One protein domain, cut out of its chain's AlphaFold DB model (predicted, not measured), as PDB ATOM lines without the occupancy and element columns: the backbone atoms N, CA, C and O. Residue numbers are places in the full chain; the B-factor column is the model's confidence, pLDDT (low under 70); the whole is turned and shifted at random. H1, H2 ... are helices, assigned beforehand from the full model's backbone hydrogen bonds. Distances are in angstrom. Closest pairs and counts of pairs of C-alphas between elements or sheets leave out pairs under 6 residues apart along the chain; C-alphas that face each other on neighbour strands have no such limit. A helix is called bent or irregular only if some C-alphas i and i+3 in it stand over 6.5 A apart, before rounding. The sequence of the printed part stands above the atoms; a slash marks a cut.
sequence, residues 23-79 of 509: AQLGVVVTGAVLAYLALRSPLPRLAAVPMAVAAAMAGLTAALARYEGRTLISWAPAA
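This is residues 23 to 79 of the 509 residues of the protein "CbiA domain-containing protein" of Chloroflexi bacterium (UniProt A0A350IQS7). Two long helices, H2 and H1, lie side by side as a helical hairpin, and near its open end the short H3 stands out about perpendicular to both, next to the last residues of H2, 62 to 64, in the outline of an L. The tight turn at the other end sticks out with residues 41 to 46. The printed part has 57 residues with three named helices, H1, H2 and H3 in chain order, and no named strand: all helix. It is loose, with a radius of gyration of the C-alphas of 13.0 A and spans of 40 by 17 by 16 A.

Find C-alpha 45 at (422.943, 429.661, 361.113); from there H2, residues 45 to 64, runs 28.2 A. H1, residues 23 to 40, begins at (419.419, 411.532, 386.165) and runs 25.7 A. H3, residues 72 to 79, ends at (414.042, 399.776, 375.665); it is irregular, but only just, with C-alphas 74 and 77 6.9 A apart.

Look at Ala 35 and Ala 52, the closest C-alphas of H1 and H2, 3.8 A apart; the two touch at a shallow tilt of 1 degrees, opposite ways. H2 touches H3 with residues 62 to 64 alone, about perpendicular at 85 degrees; the C-alphas of Ala 62 and Leu 72 are closest, at 5.6 A. H1 and H3 are close but not clearly touching, with the C-alphas of Gln 24 and Ile 73 closest, at 7.4 A. Every O i to N i+4 pair is within hydrogen-bond range in H1, 15 of 16 in H2 and 1 of 4 in H3, where 4 of 5 O i to N i+3 pairs are.

Go to Pro 42 and Glu 68 for the two C-alphas farthest apart, 40.8 A. The printed part has no cut, and neither link is long. The mean pLDDT of the printed part is 90.0, that of H3 is 76, and no printed residue is under 70.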
ATOM      1  N   ALA A  23     419.535 412.086 387.513       85.56
ATOM      2  CA  ALA A  23     419.419 411.532 386.165       85.56
ATOM      3  C   ALA A  23     418.663 412.470 385.206       85.56
ATOM      4  O   ALA A  23     419.097 412.670 384.071       85.56
ATOM      5  N   GLN A  24     417.561 413.078 385.655       89.06
ATOM      6  CA  GLN A  24     416.811 414.054 384.855       89.06
ATOM      7  C   GLN A  24     417.645 415.302 384.575       89.06
ATOM      8  O   GLN A  24     417.696 415.762 383.434       89.06
ATOM      9  N   LEU A  25     418.350 415.806 385.591       91.38
ATOM     10  CA  LEU A  25     419.254 416.941 385.447       91.38
ATOM     11  C   LEU A  25     420.356 416.639 384.420       91.38
ATOM     12  O   LEU A  25     420.618 417.457 383.541       91.38
ATOM     13  N   GLY A  26     420.938 415.436 384.462       91.88
ATOM     14  CA  GLY A  26     421.931 414.987 383.485       91.88
ATOM     15  C   GLY A  26     421.420 415.008 382.040       91.88
ATOM     16  O   GLY A  26     422.141 415.437 381.138       91.88
ATOM     17  N   VAL A  27     420.164 414.619 381.804       91.56
ATOM     18  CA  VAL A  27     419.559 414.638 380.459       91.56
ATOM     19  C   VAL A  27     419.286 416.063 379.973       91.56
ATOM     20  O   VAL A  27     419.573 416.370 378.813       91.56
ATOM     21  N   VAL A  28     418.828 416.959 380.851       94.12
ATOM     22  CA  VAL A  28     418.654 418.385 380.517       94.12
ATOM     23  C   VAL A  28     419.997 419.031 380.173       94.12
ATOM     24  O   VAL A  28     420.114 419.693 379.140       94.12
ATOM     25  N   VAL A  29     421.029 418.790 380.988       94.69
ATOM     26  CA  VAL A  29     422.388 419.294 380.739       94.69
ATOM     27  C   VAL A  29     422.931 418.752 379.418       94.69
ATOM     28  O   VAL A  29     423.479 419.515 378.628       94.69
ATOM     29  N   THR A  30     422.721 417.467 379.124       94.88
ATOM     30  CA  THR A  30     423.144 416.864 377.850       94.88
ATOM     31  C   THR A  30     422.461 417.536 376.655       94.88
ATOM     32  O   THR A  30     423.134 417.889 375.686       94.88
ATOM     33  N   GLY A  31     421.148 417.787 376.729       95.69
ATOM     34  CA  GLY A  31     420.416 418.527 375.694       95.69
ATOM     35  C   GLY A  31     420.934 419.957 375.502       95.69
ATOM     36  O   GLY A  31     421.118 420.399 374.368       95.69
ATOM     37  N   ALA A  32     421.248 420.659 376.595       95.69
ATOM     38  CA  ALA A  32     421.818 422.006 376.558       95.69
ATOM     39  C   ALA A  32     423.233 422.034 375.952       95.69
ATOM     40  O   ALA A  32     423.542 422.908 375.140       95.69
ATOM     41  N   VAL A  33     424.081 421.055 376.287       96.81
ATOM     42  CA  VAL A  33     425.423 420.908 375.702       96.81
ATOM     43  C   VAL A  33     425.327 420.618 374.204       96.81
ATOM     44  O   VAL A  33     426.020 421.261 373.420       96.81
ATOM     45  N   LEU A  34     424.437 419.716 373.774       96.44
ATOM     46  CA  LEU A  34     424.216 419.441 372.351       96.44
ATOM     47  C   LEU A  34     423.709 420.675 371.596       96.44
ATOM     48  O   LEU A  34     424.178 420.952 370.491       96.44
ATOM     49  N   ALA A  35     422.810 421.452 372.202       97.00
ATOM     50  CA  ALA A  35     422.343 422.708 371.627       97.00
ATOM     51  C   ALA A  35     423.482 423.726 371.468       97.00
ATOM     52  O   ALA A  35     423.627 424.349 370.415       97.00
ATOM     53  N   TYR A  36     424.341 423.848 372.482       97.25
ATOM     54  CA  TYR A  36     425.528 424.698 372.425       97.25
ATOM     55  C   TYR A  36     426.502 424.256 371.325       97.25
ATOM     56  O   TYR A  36     426.980 425.089 370.551       97.25
ATOM     57  N   LEU A  37     426.767 422.951 371.208       96.75
ATOM     58  CA  LEU A  37     427.629 422.399 370.162       96.75
ATOM     59  C   LEU A  37     427.057 422.647 368.762       96.75
ATOM     60  O   LEU A  37     427.810 423.016 367.864       96.75
ATOM     61  N   ALA A  38     425.738 422.531 368.575       95.75
ATOM     62  CA  ALA A  38     425.088 422.864 367.309       95.75
ATOM     63  C   ALA A  38     425.303 424.340 366.933       95.75
ATOM     64  O   ALA A  38     425.671 424.634 365.796       95.75
ATOM     65  N   LEU A  39     425.180 425.262 367.895       97.00
ATOM     66  CA  LEU A  39     425.428 426.697 367.685       97.00
ATOM     67  C   LEU A  39     426.902 427.040 367.421       97.00
ATOM     68  O   LEU A  39     427.185 428.065 366.801       97.00
ATOM     69  N   ARG A  40     427.840 426.216 367.902       97.25
ATOM     70  CA  ARG A  40     429.290 426.377 367.687       97.25
ATOM     71  C   ARG A  40     429.829 425.600 366.487       97.25
ATOM     72  O   ARG A  40     431.008 425.730 366.169       97.25
ATOM     73  N   SER A  41     428.992 424.801 365.835       96.31
ATOM     74  CA  SER A  41     429.373 424.037 364.651       96.31
ATOM     75  C   SER A  41     429.639 424.957 363.445       96.31
ATOM     76  O   SER A  41     429.122 426.075 363.397       96.31
ATOM     77  N   PRO A  42     430.398 424.502 362.430       97.19
ATOM     78  CA  PRO A  42     430.625 425.261 361.195       97.19
ATOM     79  C   PRO A  42     429.385 425.342 360.279       97.19
ATOM     80  O   PRO A  42     429.496 425.769 359.130       97.19
ATOM     81  N   LEU A  43     428.207 424.911 360.741       95.12
ATOM     82  CA  LEU A  43     426.979 424.919 359.951       95.12
ATOM     83  C   LEU A  43     426.446 426.347 359.742       95.12
ATOM     84  O   LEU A  43     426.583 427.208 360.618       95.12
ATOM     85  N   PRO A  44     425.761 426.614 358.614       97.06
ATOM     86  CA  PRO A  44     425.060 427.877 358.424       97.06
ATOM     87  C   PRO A  44     424.015 428.079 359.529       97.06
ATOM     88  O   PRO A  44     423.327 427.138 359.933       97.06
ATOM     89  N   ARG A  45     423.848 429.327 359.993       96.31
ATOM     90  CA  ARG A  45     422.943 429.661 361.113       96.31
ATOM     91  C   ARG A  45     421.505 429.181 360.895       96.31
ATOM     92  O   ARG A  45     420.856 428.784 361.857       96.31
ATOM     93  N   LEU A  46     421.047 429.156 359.640       94.88
ATOM     94  CA  LEU A  46     419.727 428.644 359.255       94.88
ATOM     95  C   LEU A  46     419.514 427.165 359.623       94.88
ATOM     96  O   LEU A  46     418.380 426.774 359.865       94.88
ATOM     97  N   ALA A  47     420.577 426.361 359.702       94.38
ATOM     98  CA  ALA A  47     420.520 424.958 360.119       94.38
ATOM     99  C   ALA A  47     420.939 424.764 361.588       94.38
ATOM    100  O   ALA A  47     420.333 423.975 362.312       94.38
ATOM    101  N   ALA A  48     421.940 425.517 362.055       94.38
ATOM    102  CA  ALA A  48     422.457 425.402 363.418       94.38
ATOM    103  C   ALA A  48     421.409 425.761 364.490       94.38
ATOM    104  O   ALA A  48     421.285 425.064 365.496       94.38
ATOM    105  N   VAL A  49     420.626 426.825 364.268       96.00
ATOM    106  CA  VAL A  49     419.592 427.284 365.211       96.00
ATOM    107  C   VAL A  49     418.466 426.257 365.404       96.00
ATOM    108  O   VAL A  49     418.211 425.902 366.557       96.00
ATOM    109  N   PRO A  50     417.800 425.725 364.357       95.75
ATOM    110  CA  PRO A  50     416.743 424.736 364.560       95.75
ATOM    111  C   PRO A  50     417.269 423.435 365.176       95.75
ATOM    112  O   PRO A  50     416.593 422.861 366.027       95.75
ATOM    113  N   MET A  51     418.487 423.000 364.830       94.19
ATOM    114  CA  MET A  51     419.119 421.852 365.493       94.19
ATOM    115  C   MET A  51     419.336 422.096 366.987       94.19
ATOM    116  O   MET A  51     419.070 421.208 367.796       94.19
ATOM    117  N   ALA A  52     419.787 423.294 367.362       96.06
ATOM    118  CA  ALA A  52     419.993 423.644 368.760       96.06
ATOM    119  C   ALA A  52     418.678 423.647 369.551       96.06
ATOM    120  O   ALA A  52     418.607 423.075 370.639       96.06
ATOM    121  N   VAL A  53     417.617 424.224 368.977       96.44
ATOM    122  CA  VAL A  53     416.274 424.213 369.574       96.44
ATOM    123  C   VAL A  53     415.756 422.781 369.719       96.44
ATOM    124  O   VAL A  53     415.277 422.416 370.790       96.44
ATOM    125  N   ALA A  54     415.901 421.945 368.687       94.94
ATOM    126  CA  ALA A  54     415.473 420.549 368.729       94.94
ATOM    127  C   ALA A  54     416.211 419.748 369.815       94.94
ATOM    128  O   ALA A  54     415.577 419.003 370.560       94.94
ATOM    129  N   ALA A  55     417.528 419.934 369.956       94.50
ATOM    130  CA  ALA A  55     418.329 419.257 370.976       94.50
ATOM    131  C   ALA A  55     417.939 419.675 372.406       94.50
ATOM    132  O   ALA A  55     417.768 418.818 373.276       94.50
ATOM    133  N   ALA A  56     417.738 420.977 372.641       95.69
ATOM    134  CA  ALA A  56     417.293 421.485 373.937       95.69
ATOM    135  C   ALA A  56     415.882 420.980 374.289       95.69
ATOM    136  O   ALA A  56     415.654 420.492 375.398       95.69
ATOM    137  N   MET A  57     414.954 421.024 373.328       94.44
ATOM    138  CA  MET A  57     413.589 420.523 373.502       94.44
ATOM    139  C   MET A  57     413.557 419.012 373.741       94.44
ATOM    140  O   MET A  57     412.796 418.557 374.590       94.44
ATOM    141  N   ALA A  58     414.395 418.227 373.059       92.06
ATOM    142  CA  ALA A  58     414.499 416.784 373.272       92.06
ATOM    143  C   ALA A  58     415.003 416.442 374.687       92.06
ATOM    144  O   ALA A  58     414.431 415.580 375.350       92.06
ATOM    145  N   GLY A  59     416.023 417.152 375.183       91.75
ATOM    146  CA  GLY A  59     416.510 416.977 376.557       91.75
ATOM    147  C   GLY A  59     415.449 417.331 377.603       91.75
ATOM    148  O   GLY A  59     415.228 416.577 378.551       91.75
ATOM    149  N   LEU A  60     414.736 418.443 377.399       92.69
ATOM    150  CA  LEU A  60     413.678 418.892 378.305       92.69
ATOM    151  C   LEU A  60     412.468 417.944 378.298       92.69
ATOM    152  O   LEU A  60     411.967 417.565 379.355       92.69
ATOM    153  N   THR A  61     412.015 417.526 377.115       89.94
ATOM    154  CA  THR A  61     410.890 416.589 376.972       89.94
ATOM    155  C   THR A  61     411.226 415.216 377.539       89.94
ATOM    156  O   THR A  61     410.410 414.668 378.270       89.94
ATOM    157  N   ALA A  62     412.425 414.679 377.306       88.25
ATOM    158  CA  ALA A  62     412.839 413.409 377.904       88.25
ATOM    159  C   ALA A  62     412.883 413.466 379.443       88.25
ATOM    160  O   ALA A  62     412.520 412.491 380.104       88.25
ATOM    161  N   ALA A  63     413.289 414.604 380.015       88.25
ATOM    162  CA  ALA A  63     413.348 414.797 381.461       88.25
ATOM    163  C   ALA A  63     411.969 414.978 382.116       88.25
ATOM    164  O   ALA A  63     411.755 414.473 383.220       88.25
ATOM    165  N   LEU A  64     411.042 415.677 381.450       88.25
ATOM    166  CA  LEU A  64     409.756 416.074 382.035       88.25
ATOM    167  C   LEU A  64     408.570 415.197 381.622       88.25
ATOM    168  O   LEU A  64     407.614 415.075 382.389       88.25
ATOM    169  N   ALA A  65     408.595 414.589 380.435       89.06
ATOM    170  CA  ALA A  65     407.470 413.798 379.953       89.06
ATOM    171  C   ALA A  65     407.311 412.516 380.779       89.06
ATOM    172  O   ALA A  65     408.263 411.759 381.016       89.06
ATOM    173  N   ARG A  66     406.069 412.278 381.206       83.75
ATOM    174  CA  ARG A  66     405.666 411.095 381.962       83.75
ATOM    175  C   ARG A  66     404.774 410.217 381.097       83.75
ATOM    176  O   ARG A  66     403.826 410.707 380.491       83.75
ATOM    177  N   TYR A  67     405.072 408.927 381.077       79.00
ATOM    178  CA  TYR A  67     404.228 407.893 380.495       79.00
ATOM    179  C   TYR A  67     403.930 406.869 381.592       79.00
ATOM    180  O   TYR A  67     404.859 406.373 382.233       79.00
ATOM    181  N   GLU A  68     402.643 406.638 381.864       75.75
ATOM    182  CA  GLU A  68     402.164 405.763 382.951       75.75
ATOM    183  C   GLU A  68     402.781 406.097 384.323       75.75
ATOM    184  O   GLU A  68     403.251 405.239 385.065       75.75
ATOM    185  N   GLY A  69     402.855 407.392 384.649       77.19
ATOM    186  CA  GLY A  69     403.389 407.869 385.929       77.19
ATOM    187  C   GLY A  69     404.916 407.807 386.066       77.19
ATOM    188  O   GLY A  69     405.456 408.388 387.007       77.19
ATOM    189  N   ARG A  70     405.634 407.200 385.112       76.62
ATOM    190  CA  ARG A  70     407.102 407.115 385.091       76.62
ATOM    191  C   ARG A  70     407.701 408.052 384.043       76.62
ATOM    192  O   ARG A  70     407.095 408.319 383.009       76.62
ATOM    193  N   THR A  71     408.898 408.578 384.291       81.69
ATOM    194  CA  THR A  71     409.579 409.449 383.311       81.69
ATOM    195  C   THR A  71     410.112 408.644 382.131       81.69
ATOM    196  O   THR A  71     410.511 407.491 382.304       81.69
ATOM    197  N   LEU A  72     410.162 409.230 380.931       75.56
ATOM    198  CA  LEU A  72     410.666 408.536 379.732       75.56
ATOM    199  C   LEU A  72     412.095 407.990 379.905       75.56
ATOM    200  O   LEU A  72     412.419 406.926 379.383       75.56
ATOM    201  N   ILE A  73     412.931 408.657 380.705       76.94
ATOM    202  CA  ILE A  73     414.296 408.204 381.024       76.94
ATOM    203  C   ILE A  73     414.292 406.851 381.747       76.94
ATOM    204  O   ILE A  73     415.154 406.013 381.485       76.94
ATOM    205  N   SER A  74     413.304 406.591 382.608       77.88
ATOM    206  CA  SER A  74     413.200 405.314 383.332       77.88
ATOM    207  C   SER A  74     412.912 404.118 382.416       77.88
ATOM    208  O   SER A  74     413.244 402.983 382.753       77.88
ATOM    209  N   TRP A  75     412.359 404.371 381.228       78.44
ATOM    210  CA  TRP A  75     412.099 403.350 380.215       78.44
ATOM    211  C   TRP A  75     413.322 403.044 379.345       78.44
ATOM    212  O   TRP A  75     413.374 401.984 378.717       78.44
ATOM    213  N   ALA A  76     414.337 403.913 379.332       76.88
ATOM    214  CA  ALA A  76     415.514 403.757 378.478       76.88
ATOM    215  C   ALA A  76     416.271 402.425 378.690       76.88
ATOM    216  O   ALA A  76     416.611 401.789 377.691       76.88
ATOM    217  N   PRO A  77     416.482 401.914 379.924       77.94
ATOM    218  CA  PRO A  77     417.124 400.613 380.131       77.94
ATOM    219  C   PRO A  77     416.276 399.440 379.627       77.94
ATOM    220  O   PRO A  77     416.817 398.462 379.109       77.94
ATOM    221  N   ALA A  78     414.950 399.525 379.766       72.94
ATOM    222  CA  ALA A  78     414.028 398.500 379.284       72.94
ATOM    223  C   ALA A  78     414.000 398.469 377.750       72.94
ATOM    224  O   ALA A  78     414.146 397.400 377.158       72.94
ATOM    225  N   ALA A  79     413.928 399.639 377.111       74.19
ATOM    226  CA  ALA A  79     414.042 399.776 375.665       74.19
ATOM    227  C   ALA A  79     415.407 399.268 375.164       74.19
ATOM    228  O   ALA A  79     415.464 398.430 374.268       74.19
TER     229      ALA A  79